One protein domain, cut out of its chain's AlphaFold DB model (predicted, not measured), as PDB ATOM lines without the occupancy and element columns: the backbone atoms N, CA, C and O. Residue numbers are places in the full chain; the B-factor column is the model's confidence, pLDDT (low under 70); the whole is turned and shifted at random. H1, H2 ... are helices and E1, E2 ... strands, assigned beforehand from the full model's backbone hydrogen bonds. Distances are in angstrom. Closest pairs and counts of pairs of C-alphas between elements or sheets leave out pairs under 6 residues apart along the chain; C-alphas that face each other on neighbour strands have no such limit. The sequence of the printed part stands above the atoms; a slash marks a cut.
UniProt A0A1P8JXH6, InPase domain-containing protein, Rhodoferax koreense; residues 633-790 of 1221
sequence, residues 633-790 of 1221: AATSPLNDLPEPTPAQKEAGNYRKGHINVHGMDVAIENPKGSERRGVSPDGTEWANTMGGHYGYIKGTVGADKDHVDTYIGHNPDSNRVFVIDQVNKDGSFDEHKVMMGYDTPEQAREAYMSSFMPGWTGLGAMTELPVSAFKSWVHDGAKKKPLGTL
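What this domain is: This is residues 633 to 790 of the 1221 residues of the protein "InPase domain-containing protein" of Rhodoferax koreense (UniProt A0A1P8JXH6). One strongly twisted sheet of seven strands makes the core, with a ten-residue helix on each face, H2 on one and H3 on the other, both toward its E8, E7 and E9 part. A separate two-stranded hairpin, E3 and E4, extends from near the end of E2, and the short helix H1 with the stretch before it lies far from the mean of the C-alphas. The printed part has 158 residues, with three named helices and nine named strands in the order H1, E1, E2, E3, E4, E5, E6, E7, E8, H2, E9, H3. The large sheet is mixed, in the order E1, E2, E5, E6, E8, E7, E9; the class is mixed, helices and strands. The whole is compact, with a radius of gyration of the C-alphas of 15.2 A, and rounded, spanning 42 by 37 by 28 A.

Where its parts are: Residues 633 to 645 hold no named element. H1 follows at residues 646 to 650, with C-alpha 646 at (206.645, 166.935, 93.384). E1 is residues 657 to 661, and E2, residues 664 to 670, is 17.9 A long from first to last C-alpha. E3 is residues 675 to 679, E4 residues 685 to 689, E5 residues 693 to 697 and E6 residues 708 to 712. E7, residues 720 to 727, measures 22.4 A and begins with C-alpha 720 at (203.802, 201.000, 94.906). E8, residues 733 to 740, measures 20.9 A. H2 is residues 745 to 754, 14.0 A long, and E9 is residues 763 to 770, 20.7 A long. H3, residues 771 to 780, is 14.0 A long and ends with C-alpha 780 at (188.365, 192.844, 87.980).

How they stand to each other: In the large sheet E1 and E9 are the edge strands. E1 and E2 form an antiparallel hairpin, with N 659 and O 666 at 3.1 A. E2 and E5 are antiparallel, with N 667 and O 696 at 2.9 A. E5 and E6 form another hairpin, with N 710 and O 695 at 2.8 A. E6 and E8 are parallel at 35 degrees, with N 738 and O 709 at 2.9 A. E7 and E8 are a hairpin at 158 degrees, with N 724 and O 737 at 2.8 A. E7 and E9 are antiparallel, with N 723 and O 767 at 2.9 A. E8, H2 and E9 make a split strand-helix-strand unit, two strands running the same way with E7 between them in the sheet, and its crossover is right-handed. H2 is on the sheet at a height of 8.3 A, over E8 and only just over E7, with 3 of its C-alphas there. It runs across the strands, at 64 degrees to E8 on the local plane; its closest C-alphas to E8 are those of Ala 748 and Met 739, 5.8 A apart. H3 is on the sheet on the opposite face, which gives three layers, helices on both faces of one sheet; its closest C-alphas to E7 are those of Val 771 and Arg 720, 6.0 A apart. H2 and H3 are apart. The hairpin E3 and E4 is antiparallel, with N 676 and O 688 at 2.8 A; the closest C-alphas of E2 and E3, those of Asn 670 and Arg 676, are 6.8 A apart. H1 is not on the large sheet. In H1, H2 and H3 every O i to N i+4 pair is within hydrogen-bond range.

The domain as a whole: The two C-alphas farthest apart, those of Asp 640 and Leu 790, are 45.1 A from each other. The printed part has no cut, and no link is long. The mean pLDDT of the printed part is 81.5; it is under 70 at residues 680 to 681, 691, 703 to 705, 757, 780 to 782 and 788 to 790.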
ATOM      1  N   ALA A 633     205.961 177.901 105.974       90.44
ATOM      2  CA  ALA A 633     205.925 177.042 104.788       90.44
ATOM      3  C   ALA A 633     206.780 175.770 104.965       90.44
ATOM      4  O   ALA A 633     207.845 175.805 105.581       90.44
ATOM      5  N   ALA A 634     206.361 174.648 104.375       89.56
ATOM      6  CA  ALA A 634     207.105 173.378 104.410       89.56
ATOM      7  C   ALA A 634     208.378 173.363 103.529       89.56
ATOM      8  O   ALA A 634     209.096 172.371 103.495       89.56
ATOM      9  N   THR A 635     208.635 174.459 102.819       88.38
ATOM     10  CA  THR A 635     209.842 174.769 102.028       88.38
ATOM     11  C   THR A 635     210.811 175.696 102.776       88.38
ATOM     12  O   THR A 635     211.811 176.160 102.229       88.38
ATOM     13  N   SER A 636     210.490 176.053 104.021       89.94
ATOM     14  CA  SER A 636     211.275 176.978 104.833       89.94
ATOM     15  C   SER A 636     212.532 176.299 105.382       89.94
ATOM     16  O   SER A 636     212.403 175.325 106.121       89.94
ATOM     17  N   PRO A 637     213.743 176.849 105.165       83.88
ATOM     18  CA  PRO A 637     214.964 176.324 105.783       83.88
ATOM     19  C   PRO A 637     215.032 176.582 107.303       83.88
ATOM     20  O   PRO A 637     216.015 176.213 107.941       83.88
ATOM     21  N   LEU A 638     214.021 177.247 107.882       85.00
ATOM     22  CA  LEU A 638     213.954 177.630 109.296       85.00
ATOM     23  C   LEU A 638     212.938 176.804 110.112       85.00
ATOM     24  O   LEU A 638     212.625 177.183 111.240       85.00
ATOM     25  N   ASN A 639     212.399 175.699 109.575       83.69
ATOM     26  CA  ASN A 639     211.551 174.778 110.341       83.69
ATOM     27  C   ASN A 639     211.812 173.295 110.000       83.69
ATOM     28  O   ASN A 639     212.387 172.974 108.965       83.69
ATOM     29  N   ASP A 640     211.378 172.392 110.886       87.00
ATOM     30  CA  ASP A 640     211.612 170.940 110.783       87.00
ATOM     31  C   ASP A 640     210.529 170.186 109.968       87.00
ATOM     32  O   ASP A 640     210.281 168.997 110.198       87.00
ATOM     33  N   LEU A 641     209.803 170.858 109.064       87.25
ATOM     34  CA  LEU A 641     208.789 170.201 108.229       87.25
ATOM     35  C   LEU A 641     209.443 169.432 107.065       87.25
ATOM     36  O   LEU A 641     210.480 169.843 106.550       87.25
ATOM     37  N   PRO A 642     208.842 168.318 106.607       84.25
ATOM     38  CA  PRO A 642     209.331 167.617 105.429       84.25
ATOM     39  C   PRO A 642     209.071 168.438 104.158       84.25
ATOM     40  O   PRO A 642     207.929 168.815 103.884       84.25
ATOM     41  N   GLU A 643     210.125 168.632 103.361       83.88
ATOM     42  CA  GLU A 643     210.053 169.201 102.009       83.88
ATOM     43  C   GLU A 643     208.960 168.500 101.176       83.88
ATOM     44  O   GLU A 643     208.972 167.267 101.067       83.88
ATOM     45  N   PRO A 644     208.007 169.240 100.575       86.50
ATOM     46  CA  PRO A 644     206.913 168.613  99.856       86.50
ATOM     47  C   PRO A 644     207.388 167.952  98.559       86.50
ATOM     48  O   PRO A 644     208.168 168.518  97.785       86.50
ATOM     49  N   THR A 645     206.880 166.743  98.312       81.81
ATOM     50  CA  THR A 645     207.179 165.963  97.101       81.81
ATOM     51  C   THR A 645     206.629 166.648  95.839       81.81
ATOM     52  O   THR A 645     205.704 167.458  95.949       81.81
ATOM     53  N   PRO A 646     207.128 166.323  94.627       79.62
ATOM     54  CA  PRO A 646     206.645 166.935  93.384       79.62
ATOM     55  C   PRO A 646     205.120 166.865  93.219       79.62
ATOM     56  O   PRO A 646     204.492 167.893  92.997       79.62
ATOM     57  N   ALA A 647     204.514 165.701  93.475       74.31
ATOM     58  CA  ALA A 647     203.062 165.517  93.410       74.31
ATOM     59  C   ALA A 647     202.284 166.319  94.477       74.31
ATOM     60  O   ALA A 647     201.124 166.660  94.268       74.31
ATOM     61  N   GLN A 648     202.896 166.645  95.623       79.44
ATOM     62  CA  GLN A 648     202.282 167.539  96.615       79.44
ATOM     63  C   GLN A 648     202.407 169.011  96.219       79.44
ATOM     64  O   GLN A 648     201.503 169.792  96.514       79.44
ATOM     65  N   LYS A 649     203.508 169.388  95.555       80.50
ATOM     66  CA  LYS A 649     203.701 170.727  94.982       80.50
ATOM     67  C   LYS A 649     202.684 170.963  93.858       80.50
ATOM     68  O   LYS A 649     201.929 171.922  93.943       80.50
ATOM     69  N   GLU A 650     202.565 170.017  92.926       74.50
ATOM     70  CA  GLU A 650     201.563 169.982  91.845       74.50
ATOM     71  C   GLU A 650     200.114 170.007  92.367       74.50
ATOM     72  O   GLU A 650     199.321 170.846  91.956       74.50
ATOM     73  N   ALA A 651     199.766 169.158  93.341       74.44
ATOM     74  CA  ALA A 651     198.430 169.154  93.950       74.44
ATOM     75  C   ALA A 651     198.190 170.303  94.957       74.44
ATOM     76  O   ALA A 651     197.158 170.321  95.635       74.44
ATOM     77  N   GLY A 652     199.157 171.212  95.142       80.38
ATOM     78  CA  GLY A 652     199.105 172.343  96.074       80.38
ATOM     79  C   GLY A 652     198.959 171.990  97.566       80.38
ATOM     80  O   GLY A 652     198.870 172.899  98.396       80.38
ATOM     81  N   ASN A 653     198.949 170.707  97.940       85.62
ATOM     82  CA  ASN A 653     198.393 170.187  99.199       85.62
ATOM     83  C   ASN A 653     199.396 170.105 100.371       85.62
ATOM     84  O   ASN A 653     199.326 169.217 101.223       85.62
ATOM     85  N   TYR A 654     200.317 171.067 100.433       87.94
ATOM     86  CA  TYR A 654     201.362 171.187 101.450       87.94
ATOM     87  C   TYR A 654     201.230 172.481 102.269       87.94
ATOM     88  O   TYR A 654     200.581 173.435 101.834       87.94
ATOM     89  N   ARG A 655     201.846 172.537 103.463       90.56
ATOM     90  CA  ARG A 655     201.792 173.741 104.315       90.56
ATOM     91  C   ARG A 655     202.535 174.897 103.647       90.56
ATOM     92  O   ARG A 655     203.714 174.778 103.324       90.56
ATOM     93  N   LYS A 656     201.839 176.017 103.509       93.12
ATOM     94  CA  LYS A 656     202.327 177.296 102.988       93.12
ATOM     95  C   LYS A 656     202.340 178.324 104.115       93.12
ATOM     96  O   LYS A 656     201.563 178.194 105.062       93.12
ATOM     97  N   GLY A 657     203.177 179.349 103.995       92.06
ATOM     98  CA  GLY A 657     203.058 180.539 104.833       92.06
ATOM     99  C   GLY A 657     201.818 181.339 104.432       92.06
ATOM    100  O   GLY A 657     201.416 181.313 103.266       92.06
ATOM    101  N   HIS A 658     201.175 182.029 105.370       92.75
ATOM    102  CA  HIS A 658     199.979 182.835 105.096       92.75
ATOM    103  C   HIS A 658     200.114 184.213 105.731       92.75
ATOM    104  O   HIS A 658     200.267 184.329 106.943       92.75
ATOM    105  N   ILE A 659     200.054 185.246 104.893       90.25
ATOM    106  CA  ILE A 659     200.233 186.646 105.281       90.25
ATOM    107  C   ILE A 659     199.128 187.490 104.647       90.25
ATOM    108  O   ILE A 659     198.560 187.106 103.623       90.25
ATOM    109  N   ASN A 660     198.854 188.656 105.223       87.62
ATOM    110  CA  ASN A 660     197.971 189.648 104.625       87.62
ATOM    111  C   ASN A 660     198.779 190.920 104.326       87.62
ATOM    112  O   ASN A 660     199.459 191.441 105.210       87.62
ATOM    113  N   VAL A 661     198.739 191.392 103.077       83.38
ATOM    114  CA  VAL A 661     199.497 192.560 102.600       83.38
ATOM    115  C   VAL A 661     198.515 193.559 101.994       83.38
ATOM    116  O   VAL A 661     197.771 193.238 101.070       83.38
ATOM    117  N   HIS A 662     198.451 194.763 102.567       83.19
ATOM    118  CA  HIS A 662     197.436 195.787 102.273       83.19
ATOM    119  C   HIS A 662     195.967 195.297 102.290       83.19
ATOM    120  O   HIS A 662     195.127 195.888 101.611       83.19
ATOM    121  N   GLY A 663     195.610 194.241 103.026       80.69
ATOM    122  CA  GLY A 663     194.258 193.661 102.998       80.69
ATOM    123  C   GLY A 663     194.061 192.534 101.975       80.69
ATOM    124  O   GLY A 663     192.943 192.051 101.848       80.69
ATOM    125  N   MET A 664     195.104 192.111 101.254       85.50
ATOM    126  CA  MET A 664     195.068 190.976 100.320       85.50
ATOM    127  C   MET A 664     195.732 189.750 100.954       85.50
ATOM    128  O   MET A 664     196.853 189.848 101.457       85.50
ATOM    129  N   ASP A 665     195.066 188.597 100.902       89.31
ATOM    130  CA  ASP A 665     195.599 187.343 101.443       89.31
ATOM    131  C   ASP A 665     196.579 186.686 100.466       89.31
ATOM    132  O   ASP A 665     196.215 186.291  99.356       89.31
ATOM    133  N   VAL A 666     197.823 186.503 100.907       91.25
ATOM    134  CA  VAL A 666     198.897 185.891 100.121       91.25
ATOM    135  C   VAL A 666     199.276 184.542 100.728       91.25
ATOM    136  O   VAL A 666     199.459 184.402 101.943       91.25
ATOM    137  N   ALA A 667     199.405 183.528  99.875       92.81
ATOM    138  CA  ALA A 667     200.006 182.253 100.234       92.81
ATOM    139  C   ALA A 667     201.480 182.248  99.809       92.81
ATOM    140  O   ALA A 667     201.767 182.398  98.628       92.81
ATOM    141  N   ILE A 668     202.398 182.058 100.758       92.44
ATOM    142  CA  ILE A 668     203.835 181.921 100.501       92.44
ATOM    143  C   ILE A 668     204.171 180.441 100.304       92.44
ATOM    144  O   ILE A 668     204.047 179.626 101.223       92.44
ATOM    145  N   GLU A 669     204.587 180.111  99.086       90.31
ATOM    146  CA  GLU A 669     205.028 178.785  98.652       90.31
ATOM    147  C   GLU A 669     206.515 178.555  98.924       90.31
ATOM    148  O   GLU A 669     206.910 177.458  99.315       90.31
ATOM    149  N   ASN A 670     207.328 179.601  98.766       89.06
ATOM    150  CA  ASN A 670     208.763 179.599  99.018       89.06
ATOM    151  C   ASN A 670     209.142 180.889  99.764       89.06
ATOM    152  O   ASN A 670     209.131 181.963  99.156       89.06
ATOM    153  N   PRO A 671     209.480 180.834 101.064       89.75
ATOM    154  CA  PRO A 671     209.952 182.011 101.777       89.75
ATOM    155  C   PRO A 671     211.360 182.406 101.312       89.75
ATOM    156  O   PRO A 671     212.093 181.609 100.714       89.75
ATOM    157  N   LYS A 672     211.754 183.639 101.621       84.00
ATOM    158  CA  LYS A 672     213.093 184.176 101.374       84.00
ATOM    159  C   LYS A 672     214.172 183.227 101.914       84.00
ATOM    160  O   LYS A 672     214.049 182.675 103.005       84.00
ATOM    161  N   GLY A 673     215.225 183.007 101.131       79.25
ATOM    162  CA  GLY A 673     216.311 182.084 101.463       79.25
ATOM    163  C   GLY A 673     215.987 180.591 101.309       79.25
ATOM    164  O   GLY A 673     216.889 179.779 101.494       79.25
ATOM    165  N   SER A 674     214.756 180.200 100.950       84.56
ATOM    166  CA  SER A 674     214.480 178.824 100.500       84.56
ATOM    167  C   SER A 674     215.027 178.569  99.093       84.56
ATOM    168  O   SER A 674     215.171 179.497  98.293       84.56
ATOM    169  N   GLU A 675     215.309 177.304  98.773       82.38
ATOM    170  CA  GLU A 675     215.710 176.883  97.429       82.38
ATOM    171  C   GLU A 675     214.494 176.358  96.649       82.38
ATOM    172  O   GLU A 675     213.974 175.275  96.935       82.38
ATOM    173  N   ARG A 676     214.048 177.095  95.625       81.50
ATOM    174  CA  ARG A 676     213.075 176.586  94.650       81.50
ATOM    175  C   ARG A 676     213.811 175.666  93.676       81.50
ATOM    176  O   ARG A 676     214.834 176.056  93.118       81.50
ATOM    177  N   ARG A 677     213.295 174.454  93.466       79.00
ATOM    178  CA  ARG A 677     213.831 173.479  92.500       79.00
ATOM    179  C   ARG A 677     212.768 173.097  91.479       79.00
ATOM    180  O   ARG A 677     211.586 173.057  91.822       79.00
ATOM    181  N   GLY A 678     213.197 172.753  90.274       71.88
ATOM    182  CA  GLY A 678     212.332 172.253  89.212       71.88
ATOM    183  C   GLY A 678     213.116 171.488  88.150       71.88
ATOM    184  O   GLY A 678     214.330 171.317  88.255       71.88
ATOM    185  N   VAL A 679     212.405 171.034  87.122       71.19
ATOM    186  CA  VAL A 679     212.989 170.415  85.928       71.19
ATOM    187  C   VAL A 679     212.516 171.216  84.722       71.19
ATOM    188  O   VAL A 679     211.329 171.518  84.601       71.19
ATOM    189  N   SER A 680     213.445 171.616  83.861       65.88
ATOM    190  CA  SER A 680     213.152 172.313  82.608       65.88
ATOM    191  C   SER A 680     212.488 171.375  81.585       65.88
ATOM    192  O   SER A 680     212.676 170.161  81.667       65.88
ATOM    193  N   PRO A 681     211.778 171.895  80.562       61.09
ATOM    194  CA  PRO A 681     211.187 171.070  79.495       61.09
ATOM    195  C   PRO A 681     212.191 170.232  78.679       61.09
ATOM    196  O   PRO A 681     211.791 169.312  77.976       61.09
ATOM    197  N   ASP A 682     213.486 170.548  78.767       71.00
ATOM    198  CA  ASP A 682     214.603 169.789  78.185       71.00
ATOM    199  C   ASP A 682     215.162 168.687  79.118       71.00
ATOM    200  O   ASP A 682     216.114 167.998  78.760       71.00
ATOM    201  N   GLY A 683     214.569 168.500  80.303       73.25
ATOM    202  CA  GLY A 683     214.999 167.529  81.313       73.25
ATOM    203  C   GLY A 683     216.074 168.037  82.282       73.25
ATOM    204  O   GLY A 683     216.468 167.294  83.179       73.25
ATOM    205  N   THR A 684     216.546 169.282  82.148       78.12
ATOM    206  CA  THR A 684     217.583 169.837  83.035       78.12
ATOM    207  C   THR A 684     217.012 170.168  84.414       78.12
ATOM    208  O   THR A 684     216.142 171.033  84.534       78.12
ATOM    209  N   GLU A 685     217.518 169.532  85.473       79.25
ATOM    210  CA  GLU A 685     217.231 169.949  86.852       79.25
ATOM    211  C   GLU A 685     217.824 171.338  87.132       79.25
ATOM    212  O   GLU A 685     218.988 171.607  86.825       79.25
ATOM    213  N   TRP A 686     217.040 172.216  87.756       78.44
ATOM    214  CA  TRP A 686     217.486 173.531  88.208       78.44
ATOM    215  C   TRP A 686     217.112 173.767  89.673       78.44
ATOM    216  O   TRP A 686     216.102 173.268  90.176       78.44
ATOM    217  N   ALA A 687     217.931 174.557  90.360       79.25
ATOM    218  CA  ALA A 687     217.697 175.018  91.722       79.25
ATOM    219  C   ALA A 687     218.129 176.484  91.840       79.25
ATOM    220  O   ALA A 687     219.128 176.877  91.236       79.25
ATOM    221  N   ASN A 688     217.379 177.286  92.595       78.56
ATOM    222  CA  ASN A 688     217.693 178.693  92.817       78.56
ATOM    223  C   ASN A 688     217.206 179.185  94.190       78.56
ATOM    224  O   ASN A 688     216.174 178.732  94.686       78.56
ATOM    225  N   THR A 689     217.931 180.129  94.787       79.50
ATOM    226  CA  THR A 689     217.655 180.666  96.127       79.50
ATOM    227  C   THR A 689     216.776 181.910  96.043       79.50
ATOM    228  O   THR A 689     217.102 182.870  95.346       79.50
ATOM    229  N   MET A 690     215.666 181.929  96.779       78.50
ATOM    230  CA  MET A 690     214.675 183.004  96.674       78.50
ATOM    231  C   MET A 690     215.120 184.291  97.387       78.50
ATOM    232  O   MET A 690     215.264 184.318  98.610       78.50
ATOM    233  N   GLY A 691     215.283 185.386  96.635       69.62
ATOM    234  CA  GLY A 691     215.682 186.703  97.168       69.62
ATOM    235  C   GLY A 691     214.605 187.433  97.993       69.62
ATOM    236  O   GLY A 691     214.926 188.321  98.786       69.62
ATOM    237  N   GLY A 692     213.340 187.033  97.853       76.75
ATOM    238  CA  GLY A 692     212.183 187.506  98.625       76.75
ATOM    239  C   GLY A 692     211.170 186.376  98.822       76.75
ATOM    240  O   GLY A 692     211.378 185.273  98.313       76.75
ATOM    241  N   HIS A 693     210.084 186.624  99.558       88.56
ATOM    242  CA  HIS A 693     209.036 185.608  99.742       88.56
ATOM    243  C   HIS A 693     208.190 185.494  98.477       88.56
ATOM    244  O   HIS A 693     207.773 186.513  97.934       88.56
ATOM    245  N   TYR A 694     207.924 184.273  98.026       89.19
ATOM    246  CA  TYR A 694     207.241 183.985  96.767       89.19
ATOM    247  C   TYR A 694     206.029 183.071  96.967       89.19
ATOM    248  O   TYR A 694     206.044 182.155  97.795       89.19
ATOM    249  N   GLY A 695     204.992 183.311  96.172       91.12
ATOM    250  CA  GLY A 695     203.794 182.489  96.068       91.12
ATOM    251  C   GLY A 695     202.712 183.261  95.320       91.12
ATOM    252  O   GLY A 695     203.018 183.896  94.320       91.12
ATOM    253  N   TYR A 696     201.465 183.252  95.793       90.88
ATOM    254  CA  TYR A 696     200.333 183.788  95.026       90.88
ATOM    255  C   TYR A 696     199.267 184.495  95.877       90.88
ATOM    256  O   TYR A 696     199.096 184.219  97.071       90.88
ATOM    257  N   ILE A 697     198.512 185.399  95.244       89.62
ATOM    258  CA  ILE A 697     197.414 186.153  95.869       89.62
ATOM    259  C   ILE A 697     196.116 185.337  95.768       89.62
ATOM    260  O   ILE A 697     195.627 185.062  94.671       89.62
ATOM    261  N   LYS A 698     195.533 184.952  96.908       85.44
ATOM    262  CA  LYS A 698     194.314 184.126  96.966       85.44
ATOM    263  C   LYS A 698     193.105 184.870  96.384       85.44
ATOM    264  O   LYS A 698     192.972 186.078  96.554       85.44
ATOM    265  N   GLY A 699     192.195 184.145  95.726       80.00
ATOM    266  CA  GLY A 699     190.958 184.729  95.181       80.00
ATOM    267  C   GLY A 699     191.163 185.641  93.962       80.00
ATOM    268  O   GLY A 699     190.284 186.430  93.619       80.00
ATOM    269  N   THR A 700     192.320 185.538  93.309       82.19
ATOM    270  CA  THR A 700     192.628 186.166  92.017       82.19
ATOM    271  C   THR A 700     192.696 185.094  90.925       82.19
ATOM    272  O   THR A 700     192.842 183.914  91.238       82.19
ATOM    273  N   VAL A 701     192.571 185.489  89.653       76.00
ATOM    274  CA  VAL A 701     192.657 184.576  88.496       76.00
ATOM    275  C   VAL A 701     193.583 185.180  87.438       76.00
ATOM    276  O   VAL A 701     193.299 186.265  86.925       76.00
ATOM    277  N   GLY A 702     194.686 184.497  87.140       71.12
ATOM    278  CA  GLY A 702     195.738 184.894  86.207       71.12
ATOM    279  C   GLY A 702     195.397 184.695  84.725       71.12
ATOM    280  O   GLY A 702     194.235 184.541  84.332       71.12
ATOM    281  N   ALA A 703     196.435 184.736  83.887       62.56
ATOM    282  CA  ALA A 703     196.327 184.560  82.434       62.56
ATOM    283  C   ALA A 703     196.050 183.093  82.051       62.56
ATOM    284  O   ALA A 703     195.157 182.797  81.247       62.56
ATOM    285  N   ASP A 704     196.800 182.211  82.706       56.25
ATOM    286  CA  ASP A 704     196.757 180.744  82.771       56.25
ATOM    287  C   ASP A 704     195.444 180.150  83.325       56.25
ATOM    288  O   ASP A 704     195.037 179.071  82.878       56.25
ATOM    289  N   LYS A 705     194.748 180.910  84.190       65.50
ATOM    290  CA  LYS A 705     193.590 180.586  85.065       65.50
ATOM    291  C   LYS A 705     193.949 180.163  86.502       65.50
ATOM    292  O   LYS A 705     193.020 179.888  87.261       65.50
ATOM    293  N   ASP A 706     195.222 180.133  86.879       73.19
ATOM    294  CA  ASP A 706     195.643 179.897  88.265       73.19
ATOM    295  C   ASP A 706     195.620 181.214  89.067       73.19
ATOM    296  O   ASP A 706     195.016 182.202  88.639       73.19
ATOM    297  N   HIS A 707     196.179 181.250  90.278       83.62
ATOM    298  CA  HIS A 707     196.241 182.485  91.069       83.62
ATOM    299  C   HIS A 707     197.333 183.430  90.546       83.62
ATOM    300  O   HIS A 707     198.353 182.981  90.038       83.62
ATOM    301  N   VAL A 708     197.161 184.745  90.724       84.31
ATOM    302  CA  VAL A 708     198.182 185.722  90.317       84.31
ATOM    303  C   VAL A 708     199.423 185.599  91.207       84.31
ATOM    304  O   VAL A 708     199.363 185.796  92.427       84.31
ATOM    305  N   ASP A 709     200.543 185.296  90.556       88.81
ATOM    306  CA  ASP A 709     201.859 185.073  91.144       88.81
ATOM    307  C   ASP A 709     202.437 186.366  91.744       88.81
ATOM    308  O   ASP A 709     202.349 187.447  91.151       88.81
ATOM    309  N   THR A 710     203.055 186.283  92.925       91.00
ATOM    310  CA  THR A 710     203.587 187.451  93.634       91.00
ATOM    311  C   THR A 710     204.872 187.192  94.422       91.00
ATOM    312  O   THR A 710     205.099 186.122  94.992       91.00
ATOM    313  N   TYR A 711     205.699 188.234  94.478       89.94
ATOM    314  CA  TYR A 711     206.892 188.347  95.302       89.94
ATOM    315  C   TYR A 711     206.711 189.474  96.315       89.94
ATOM    316  O   TYR A 711     206.232 190.555  95.962       89.94
ATOM    317  N   ILE A 712     207.148 189.237  97.548       88.50
ATOM    318  CA  ILE A 712     207.066 190.182  98.660       88.50
ATOM    319  C   ILE A 712     208.480 190.640  99.026       88.50
ATOM    320  O   ILE A 712     209.316 189.845  99.472       88.50
ATOM    321  N   GLY A 713     208.731 191.930  98.811       81.00
ATOM    322  CA  GLY A 713     209.955 192.626  99.188       81.00
ATOM    323  C   GLY A 713     210.026 192.976 100.677       81.00
ATOM    324  O   GLY A 713     209.211 192.547 101.492       81.00
ATOM    325  N   HIS A 714     211.043 193.758 101.044       76.12
ATOM    326  CA  HIS A 714     211.344 194.089 102.442       76.12
ATOM    327  C   HIS A 714     210.382 195.113 103.066       76.12
ATOM    328  O   HIS A 714     210.252 195.137 104.288       76.12
ATOM    329  N   ASN A 715     209.710 195.943 102.260       79.75
ATOM    330  CA  ASN A 715     208.798 196.988 102.726       79.75
ATOM    331  C   ASN A 715     207.336 196.651 102.366       79.75
ATOM    332  O   ASN A 715     206.792 197.251 101.439       79.75
ATOM    333  N   PRO A 716     206.655 195.729 103.075       77.94
ATOM    334  CA  PRO A 716     205.268 195.340 102.787       77.94
ATOM    335  C   PRO A 716     204.227 196.464 102.992       77.94
ATOM    336  O   PRO A 716     203.039 196.225 102.795       77.94
ATOM    337  N   ASP A 717     204.655 197.671 103.377       77.31
ATOM    338  CA  ASP A 717     203.839 198.886 103.449       77.31
ATOM    339  C   ASP A 717     204.006 199.807 102.216       77.31
ATOM    340  O   ASP A 717     203.362 200.860 102.143       77.31
ATOM    341  N   SER A 718     204.843 199.442 101.234       82.50
ATOM    342  CA  SER A 718     205.056 200.234 100.014       82.50
ATOM    343  C   SER A 718     203.761 200.407  99.215       82.50
ATOM    344  O   SER A 718     203.204 199.461  98.668       82.50
ATOM    345  N   ASN A 719     203.315 201.656  99.062       80.31
ATOM    346  CA  ASN A 719     202.122 202.001  98.278       80.31
ATOM    347  C   ASN A 719     202.291 201.808  96.750       80.31
ATOM    348  O   ASN A 719     201.375 202.143  95.989       80.31
ATOM    349  N   ARG A 720     203.442 201.283  96.303       83.25
ATOM    350  CA  ARG A 720     203.802 201.000  94.906       83.25
ATOM    351  C   ARG A 720     203.800 199.487  94.674       83.25
ATOM    352  O   ARG A 720     204.415 198.737  95.428       83.25
ATOM    353  N   VAL A 721     203.152 199.044  93.602       89.50
ATOM    354  CA  VAL A 721     203.173 197.651  93.138       89.50
ATOM    355  C   VAL A 721     203.686 197.632  91.705       89.50
ATOM    356  O   VAL A 721     203.177 198.365  90.857       89.50
ATOM    357  N   PHE A 722     204.676 196.790  91.416       88.12
ATOM    358  CA  PHE A 722     205.230 196.654  90.068       88.12
ATOM    359  C   PHE A 722     204.787 195.321  89.472       88.12
ATOM    360  O   PHE A 722     205.117 194.258  89.992       88.12
ATOM    361  N   VAL A 723     204.025 195.367  88.385       91.31
ATOM    362  CA  VAL A 723     203.544 194.177  87.677       91.31
ATOM    363  C   VAL A 723     204.431 193.950  86.460       91.31
ATOM    364  O   VAL A 723     204.565 194.837  85.616       91.31
ATOM    365  N   ILE A 724     205.043 192.772  86.376       88.44
ATOM    366  CA  ILE A 724     205.870 192.342  85.249       88.44
ATOM    367  C   ILE A 724     205.019 191.460  84.339       88.44
ATOM    368  O   ILE A 724     204.516 190.421  84.764       88.44
ATOM    369  N   ASP A 725     204.893 191.870  83.082       88.12
ATOM    370  CA  ASP A 725     204.371 191.039  82.006       88.12
ATOM    371  C   ASP A 725     205.489 190.074  81.574       88.12
ATOM    372  O   ASP A 725     206.448 190.481  80.907       88.12
ATOM    373  N   GLN A 726     205.410 188.808  81.995       87.00
ATOM    374  CA  GLN A 726     206.364 187.774  81.590       87.00
ATOM    375  C   GLN A 726     206.169 187.445  80.106       87.00
ATOM    376  O   GLN A 726     205.049 187.453  79.585       87.00
ATOM    377  N   VAL A 727     207.277 187.154  79.424       87.62
ATOM    378  CA  VAL A 727     207.267 186.740  78.019       87.62
ATOM    379  C   VAL A 727     208.017 185.433  77.814       87.62
ATOM    380  O   VAL A 727     209.060 185.184  78.421       87.62
ATOM    381  N   ASN A 728     207.491 184.614  76.912       81.06
ATOM    382  CA  ASN A 728     208.101 183.367  76.479       81.06
ATOM    383  C   ASN A 728     209.360 183.606  75.627       81.06
ATOM    384  O   ASN A 728     209.649 184.720  75.183       81.06
ATOM    385  N   LYS A 729     210.117 182.532  75.351       76.25
ATOM    386  CA  LYS A 729     211.339 182.577  74.515       76.25
ATOM    387  C   LYS A 729     211.100 183.092  73.084       76.25
ATOM    388  O   LYS A 729     212.050 183.522  72.437       76.25
ATOM    389  N   ASP A 730     209.862 183.047  72.593       77.75
ATOM    390  CA  ASP A 730     209.433 183.574  71.290       77.75
ATOM    391  C   ASP A 730     208.951 185.042  71.342       77.75
ATOM    392  O   ASP A 730     208.656 185.632  70.303       77.75
ATOM    393  N   GLY A 731     208.888 185.644  72.536       76.81
ATOM    394  CA  GLY A 731     208.364 186.990  72.772       76.81
ATOM    395  C   GLY A 731     206.839 187.070  72.919       76.81
ATOM    396  O   GLY A 731     206.311 188.180  73.018       76.81
ATOM    397  N   SER A 732     206.121 185.942  72.941       80.50
ATOM    398  CA  SER A 732     204.690 185.924  73.266       80.50
ATOM    399  C   SER A 732     204.449 186.220  74.751       80.50
ATOM    400  O   SER A 732     205.302 185.951  75.599       80.50
ATOM    401  N   PHE A 733     203.294 186.810  75.073       84.06
ATOM    402  CA  PHE A 733     202.883 187.044  76.460       84.06
ATOM    403  C   PHE A 733     202.556 185.720  77.150       84.06
ATOM    404  O   PHE A 733     201.870 184.881  76.568       84.06
ATOM    405  N   ASP A 734     203.030 185.581  78.383       81.44
ATOM    406  CA  ASP A 734     202.933 184.359  79.173       81.44
ATOM    407  C   ASP A 734     201.974 184.567  80.359       81.44
ATOM    408  O   ASP A 734     200.826 184.124  80.343       81.44
ATOM    409  N   GLU A 735     202.411 185.344  81.351       83.88
ATOM    410  CA  GLU A 735     201.716 185.553  82.622       83.88
ATOM    411  C   GLU A 735     202.063 186.920  83.248       83.88
ATOM    412  O   GLU A 735     202.896 187.670  82.732       83.88
ATOM    413  N   HIS A 736     201.433 187.257  84.378       88.38
ATOM    414  CA  HIS A 736     201.747 188.463  85.152       88.38
ATOM    415  C   HIS A 736     202.362 188.089  86.505       88.38
ATOM    416  O   HIS A 736     201.680 187.475  87.326       88.38
ATOM    417  N   LYS A 737     203.589 188.545  86.790       89.62
ATOM    418  CA  LYS A 737     204.207 188.407  88.120       89.62
ATOM    419  C   LYS A 737     204.208 189.737  88.869       89.62
ATOM    420  O   LYS A 737     204.644 190.761  88.344       89.62
ATOM    421  N   VAL A 738     203.708 189.729  90.102       92.50
ATOM    422  CA  VAL A 738     203.458 190.939  90.897       92.50
ATOM    423  C   VAL A 738     204.528 191.127  91.968       92.50
ATOM    424  O   VAL A 738     204.589 190.379  92.941       92.50
ATOM    425  N   MET A 739     205.318 192.186  91.846       90.56
ATOM    426  CA  MET A 739     206.321 192.585  92.830       90.56
ATOM    427  C   MET A 739     205.686 193.581  93.817       90.56
ATOM    428  O   MET A 739     205.539 194.768  93.512       90.56
ATOM    429  N   MET A 740     205.288 193.097  94.996       88.75
ATOM    430  CA  MET A 740     204.764 193.918  96.095       88.75
ATOM    431  C   MET A 740     205.845 194.186  97.142       88.75
ATOM    432  O   MET A 740     206.719 193.358  97.384       88.75
ATOM    433  N   GLY A 741     205.769 195.333  97.810       85.62
ATOM    434  CA  GLY A 741     206.653 195.649  98.932       85.62
ATOM    435  C   GLY A 741     208.107 195.974  98.562       85.62
ATOM    436  O   GLY A 741     209.020 195.756  99.361       85.62
ATOM    437  N   TYR A 742     208.309 196.480  97.346       85.50
ATOM    438  CA  TYR A 742     209.558 197.079  96.873       85.50
ATOM    439  C   TYR A 742     209.374 198.599  96.776       85.50
ATOM    440  O   TYR A 742     208.275 199.078  96.479       85.50
ATOM    441  N   ASP A 743     210.436 199.365  97.007       82.25
ATOM    442  CA  ASP A 743     210.388 200.830  96.976       82.25
ATOM    443  C   ASP A 743     210.670 201.396  95.580       82.25
ATOM    444  O   ASP A 743     210.218 202.503  95.270       82.25
ATOM    445  N   THR A 744     211.379 200.658  94.715       81.06
ATOM    446  CA  THR A 744     211.737 201.096  93.351       81.06
ATOM    447  C   THR A 744     211.561 199.984  92.298       81.06
ATOM    448  O   THR A 744     211.675 198.797  92.627       81.06
ATOM    449  N   PRO A 745     211.314 200.332  91.015       82.19
ATOM    450  CA  PRO A 745     211.207 199.343  89.941       82.19
ATOM    451  C   PRO A 745     212.534 198.616  89.669       82.19
ATOM    452  O   PRO A 745     212.524 197.494  89.169       82.19
ATOM    453  N   GLU A 746     213.682 199.201  90.023       83.88
ATOM    454  CA  GLU A 746     214.994 198.549  89.944       83.88
ATOM    455  C   GLU A 746     215.108 197.405  90.959       83.88
ATOM    456  O   GLU A 746     215.513 196.311  90.577       83.88
ATOM    457  N   GLN A 747     214.678 197.615  92.210       82.19
ATOM    458  CA  GLN A 747     214.631 196.554  93.226       82.19
ATOM    459  C   GLN A 747     213.667 195.427  92.820       82.19
ATOM    460  O   GLN A 747     213.989 194.246  92.947       82.19
ATOM    461  N   ALA A 748     212.495 195.791  92.287       84.88
ATOM    462  CA  ALA A 748     211.526 194.837  91.752       84.88
ATOM    463  C   ALA A 748     212.106 194.045  90.563       84.88
ATOM    464  O   ALA A 748     211.948 192.825  90.486       84.88
ATOM    465  N   ARG A 749     212.840 194.715  89.660       84.25
ATOM    466  CA  ARG A 749     213.561 194.071  88.553       84.25
ATOM    467  C   ARG A 749     214.615 193.099  89.071       84.25
ATOM    468  O   ARG A 749     214.689 191.983  88.569       84.25
ATOM    469  N   GLU A 750     215.430 193.519  90.034       83.50
ATOM    470  CA  GLU A 750     216.520 192.718  90.592       83.50
ATOM    471  C   GLU A 750     215.988 191.458  91.282       83.50
ATOM    472  O   GLU A 750     216.452 190.366  90.969       83.50
ATOM    473  N   ALA A 751     214.946 191.576  92.113       81.44
ATOM    474  CA  ALA A 751     214.334 190.435  92.794       81.44
ATOM    475  C   ALA A 751     213.672 189.430  91.828       81.44
ATOM    476  O   ALA A 751     213.786 188.212  92.010       81.44
ATOM    477  N   TYR A 752     213.013 189.920  90.770       84.75
ATOM    478  CA  TYR A 752     212.514 189.054  89.700       84.75
ATOM    479  C   TYR A 752     213.681 188.366  88.984       84.75
ATOM    480  O   TYR A 752     213.702 187.144  88.893       84.75
ATOM    481  N   MET A 753     214.694 189.115  88.531       82.12
ATOM    482  CA  MET A 753     215.845 188.562  87.804       82.12
ATOM    483  C   MET A 753     216.628 187.541  88.642       82.12
ATOM    484  O   MET A 753     216.995 186.498  88.111       82.12
ATOM    485  N   SER A 754     216.812 187.782  89.946       77.06
ATOM    486  CA  SER A 754     217.471 186.839  90.862       77.06
ATOM    487  C   SER A 754     216.700 185.532  91.042       77.06
ATOM    488  O   SER A 754     217.274 184.552  91.499       77.06
ATOM    489  N   SER A 755     215.411 185.499  90.691       73.12
ATOM    490  CA  SER A 755     214.567 184.303  90.796       73.12
ATOM    491  C   SER A 755     214.723 183.334  89.614       73.12
ATOM    492  O   SER A 755     214.232 182.209  89.699       73.12
ATOM    493  N   PHE A 756     215.467 183.704  88.564       76.62
ATOM    494  CA  PHE A 756     215.746 182.860  87.396       76.62
ATOM    495  C   PHE A 756     217.255 182.665  87.167       76.62
ATOM    496  O   PHE A 756     218.091 183.364  87.736       76.62
ATOM    497  N   MET A 757     217.617 181.710  86.306       69.00
ATOM    498  CA  MET A 757     219.019 181.453  85.956       69.00
ATOM    499  C   MET A 757     219.646 182.615  85.153       69.00
ATOM    500  O   MET A 757     218.948 183.278  84.376       69.00
ATOM    501  N   PRO A 758     220.975 182.838  85.261       71.38
ATOM    502  CA  PRO A 758     221.686 183.833  84.461       71.38
ATOM    503  C   PRO A 758     221.430 183.667  82.958       71.38
ATOM    504  O   PRO A 758     221.614 182.587  82.401       71.38
ATOM    505  N   GLY A 759     221.022 184.754  82.297       71.81
ATOM    506  CA  GLY A 759     220.640 184.749  80.880       71.81
ATOM    507  C   GLY A 759     219.135 184.621  80.608       71.81
ATOM    508  O   GLY A 759     218.749 184.586  79.443       71.81
ATOM    509  N   TRP A 760     218.277 184.593  81.635       80.50
ATOM    510  CA  TRP A 760     216.821 184.682  81.469       80.50
ATOM    511  C   TRP A 760     216.397 185.967  80.737       80.50
ATOM    512  O   TRP A 760     216.681 187.079  81.186       80.50
ATOM    513  N   THR A 761     215.688 185.813  79.616       81.31
ATOM    514  CA  THR A 761     215.189 186.923  78.782       81.31
ATOM    515  C   THR A 761     213.692 187.195  78.946       81.31
ATOM    516  O   THR A 761     213.190 188.131  78.334       81.31
ATOM    517  N   GLY A 762     212.973 186.416  79.762       82.19
ATOM    518  CA  GLY A 762     211.509 186.462  79.872       82.19
ATOM    519  C   GLY A 762     210.925 187.645  80.654       82.19
ATOM    520  O   GLY A 762     209.808 187.556  81.154       82.19
ATOM    521  N   LEU A 763     211.656 188.750  80.814       85.25
ATOM    522  CA  LEU A 763     211.119 189.991  81.381       85.25
ATOM    523  C   LEU A 763     210.615 190.884  80.241       85.25
ATOM    524  O   LEU A 763     211.421 191.418  79.477       85.25
ATOM    525  N   GLY A 764     209.294 191.038  80.141       85.81
ATOM    526  CA  GLY A 764     208.638 191.944  79.200       85.81
ATOM    527  C   GLY A 764     208.456 193.351  79.774       85.81
ATOM    528  O   GLY A 764     209.384 193.950  80.322       85.81
ATOM    529  N   ALA A 765     207.258 193.915  79.622       85.00
ATOM    530  CA  ALA A 765     206.941 195.222  80.187       85.00
ATOM    531  C   ALA A 765     206.829 195.149  81.721       85.00
ATOM    532  O   ALA A 765     206.366 194.157  82.275       85.00
ATOM    533  N   MET A 766     207.224 196.222  82.409       87.00
ATOM    534  CA  MET A 766     206.956 196.405  83.835       87.00
ATOM    535  C   MET A 766     206.080 197.643  84.003       87.00
ATOM    536  O   MET A 766     206.472 198.734  83.590       87.00
ATOM    537  N   THR A 767     204.906 197.470  84.605       87.06
ATOM    538  CA  THR A 767     203.952 198.551  84.868       87.06
ATOM    539  C   THR A 767     203.894 198.830  86.362       87.06
ATOM    540  O   THR A 767     203.636 197.927  87.157       87.06
ATOM    541  N   GLU A 768     204.114 200.081  86.752       88.25
ATOM    542  CA  GLU A 768     203.883 200.540  88.120       88.25
ATOM    543  C   GLU A 768     202.405 200.894  88.319       88.25
ATOM    544  O   GLU A 768     201.835 201.669  87.549       88.25
ATOM    545  N   LEU A 769     201.803 200.364  89.383       84.19
ATOM    546  CA  LEU A 769     200.461 200.701  89.842       84.19
ATOM    547  C   LEU A 769     200.499 201.145  91.316       84.19
ATOM    548  O   LEU A 769     201.166 200.501  92.128       84.19
ATOM    549  N   PRO A 770     199.738 202.179  91.720       85.19
ATOM    550  CA  PRO A 770     199.431 202.380  93.132       85.19
ATOM    551  C   PRO A 770     198.555 201.223  93.640       85.19
ATOM    552  O   PRO A 770     197.723 200.701  92.893       85.19
ATOM    553  N   VAL A 771     198.687 200.855  94.919       83.56
ATOM    554  CA  VAL A 771     197.975 199.711  95.542       83.56
ATOM    555  C   VAL A 771     196.459 199.701  95.271       83.56
ATOM    556  O   VAL A 771     195.879 198.633  95.085       83.56
ATOM    557  N   SER A 772     195.803 200.863  95.201       81.25
ATOM    558  CA  SER A 772     194.374 200.971  94.869       81.25
ATOM    559  C   SER A 772     194.054 200.534  93.434       81.25
ATOM    560  O   SER A 772     193.153 199.722  93.237       81.25
ATOM    561  N   ALA A 773     194.817 201.003  92.442       78.31
ATOM    562  CA  ALA A 773     194.664 200.582  91.049       78.31
ATOM    563  C   ALA A 773     195.071 199.112  90.853       78.31
ATOM    564  O   ALA A 773     194.418 198.391  90.099       78.31
ATOM    565  N   PHE A 774     196.107 198.656  91.568       89.56
ATOM    566  CA  PHE A 774     196.511 197.252  91.569       89.56
ATOM    567  C   PHE A 774     195.385 196.336  92.059       89.56
ATOM    568  O   PHE A 774     195.040 195.394  91.354       89.56
ATOM    569  N   LYS A 775     194.752 196.638  93.202       85.25
ATOM    570  CA  LYS A 775     193.596 195.879  93.715       85.25
ATOM    571  C   LYS A 775     192.458 195.790  92.697       85.25
ATOM    572  O   LYS A 775     191.972 194.698  92.419       85.25
ATOM    573  N   SER A 776     192.067 196.923  92.108       81.00
ATOM    574  CA  SER A 776     191.016 196.958  91.081       81.00
ATOM    575  C   SER A 776     191.372 196.106  89.857       81.00
ATOM    576  O   SER A 776     190.515 195.429  89.295       81.00
ATOM    577  N   TRP A 777     192.641 196.091  89.443       84.75
ATOM    578  CA  TRP A 777     193.088 195.285  88.310       84.75
ATOM    579  C   TRP A 777     193.251 193.789  88.647       84.75
ATOM    580  O   TRP A 777     192.865 192.930  87.848       84.75
ATOM    581  N   VAL A 778     193.780 193.441  89.823       83.56
ATOM    582  CA  VAL A 778     194.090 192.044  90.168       83.56
ATOM    583  C   VAL A 778     192.826 191.202  90.369       83.56
ATOM    584  O   VAL A 778     192.815 190.033  89.988       83.56
ATOM    585  N   HIS A 779     191.726 191.812  90.823       75.75
ATOM    586  CA  HIS A 779     190.403 191.183  90.813       75.75
ATOM    587  C   HIS A 779     189.703 191.377  89.454       75.75
ATOM    588  O   HIS A 779     189.622 190.423  88.676       75.75
ATOM    589  N   ASP A 780     189.316 192.601  89.087       68.88
ATOM    590  CA  ASP A 780     188.365 192.844  87.980       68.88
ATOM    591  C   ASP A 780     189.017 193.123  86.609       68.88
ATOM    592  O   ASP A 780     188.362 193.083  85.567       68.88
ATOM    593  N   GLY A 781     190.322 193.404  86.583       66.50
ATOM    594  CA  GLY A 781     191.062 193.779  85.376       66.50
ATOM    595  C   GLY A 781     191.282 192.647  84.365       66.50
ATOM    596  O   GLY A 781     191.321 191.460  84.701       66.50
ATOM    597  N   ALA A 782     191.489 193.018  83.100       66.50
ATOM    598  CA  ALA A 782     191.763 192.076  82.017       66.50
ATOM    599  C   ALA A 782     193.190 191.494  82.109       66.50
ATOM    600  O   ALA A 782     194.141 192.098  81.627       66.50
ATOM    601  N   LYS A 783     193.319 190.292  82.679       75.50
ATOM    602  CA  LYS A 783     194.594 189.587  82.934       75.50
ATOM    603  C   LYS A 783     195.029 188.620  81.814       75.50
ATOM    604  O   LYS A 783     195.709 187.638  82.060       75.50
ATOM    605  N   LYS A 784     194.575 188.848  80.572       74.25
ATOM    606  CA  LYS A 784     194.834 187.983  79.389       74.25
ATOM    607  C   LYS A 784     195.625 188.678  78.272       74.25
ATOM    608  O   LYS A 784     195.564 188.271  77.114       74.25
ATOM    609  N   LYS A 785     196.273 189.789  78.606       76.88
ATOM    610  CA  LYS A 785     197.093 190.633  77.730       76.88
ATOM    611  C   LYS A 785     198.119 191.342  78.610       76.88
ATOM    612  O   LYS A 785     197.746 191.650  79.740       76.88
ATOM    613  N   PRO A 786     199.313 191.694  78.104       76.31
ATOM    614  CA  PRO A 786     200.268 192.504  78.853       76.31
ATOM    615  C   PRO A 786     199.603 193.764  79.415       76.31
ATOM    616  O   PRO A 786     198.940 194.500  78.672       76.31
ATOM    617  N   LEU A 787     199.789 194.032  80.704       77.69
ATOM    618  CA  LEU A 787     199.281 195.229  81.365       77.69
ATOM    619  C   LEU A 787     199.842 196.500  80.709       77.69
ATOM    620  O   LEU A 787     199.103 197.468  80.537       77.69
ATOM    621  N   GLY A 788     201.083 196.449  80.207       66.81
ATOM    622  CA  GLY A 788     201.686 197.513  79.395       66.81
ATOM    623  C   GLY A 788     200.996 197.787  78.042       66.81
ATOM    624  O   GLY A 788     201.447 198.659  77.303       66.81
ATOM    625  N   THR A 789     199.922 197.061  77.697       53.97
ATOM    626  CA  THR A 789     199.069 197.308  76.512       53.97
ATOM    627  C   THR A 789     197.642 197.755  76.855       53.97
ATOM    628  O   THR A 789     196.811 197.897  75.955       53.97
ATOM    629  N   LEU A 790     197.336 197.974  78.138       49.53
ATOM    630  CA  LEU A 790     196.045 198.482  78.600       49.53
ATOM    631  C   LEU A 790     196.144 199.984  78.907       49.53
ATOM    632  O   LEU A 790     197.088 200.418  79.562       49.53
TER     633      LEU A 790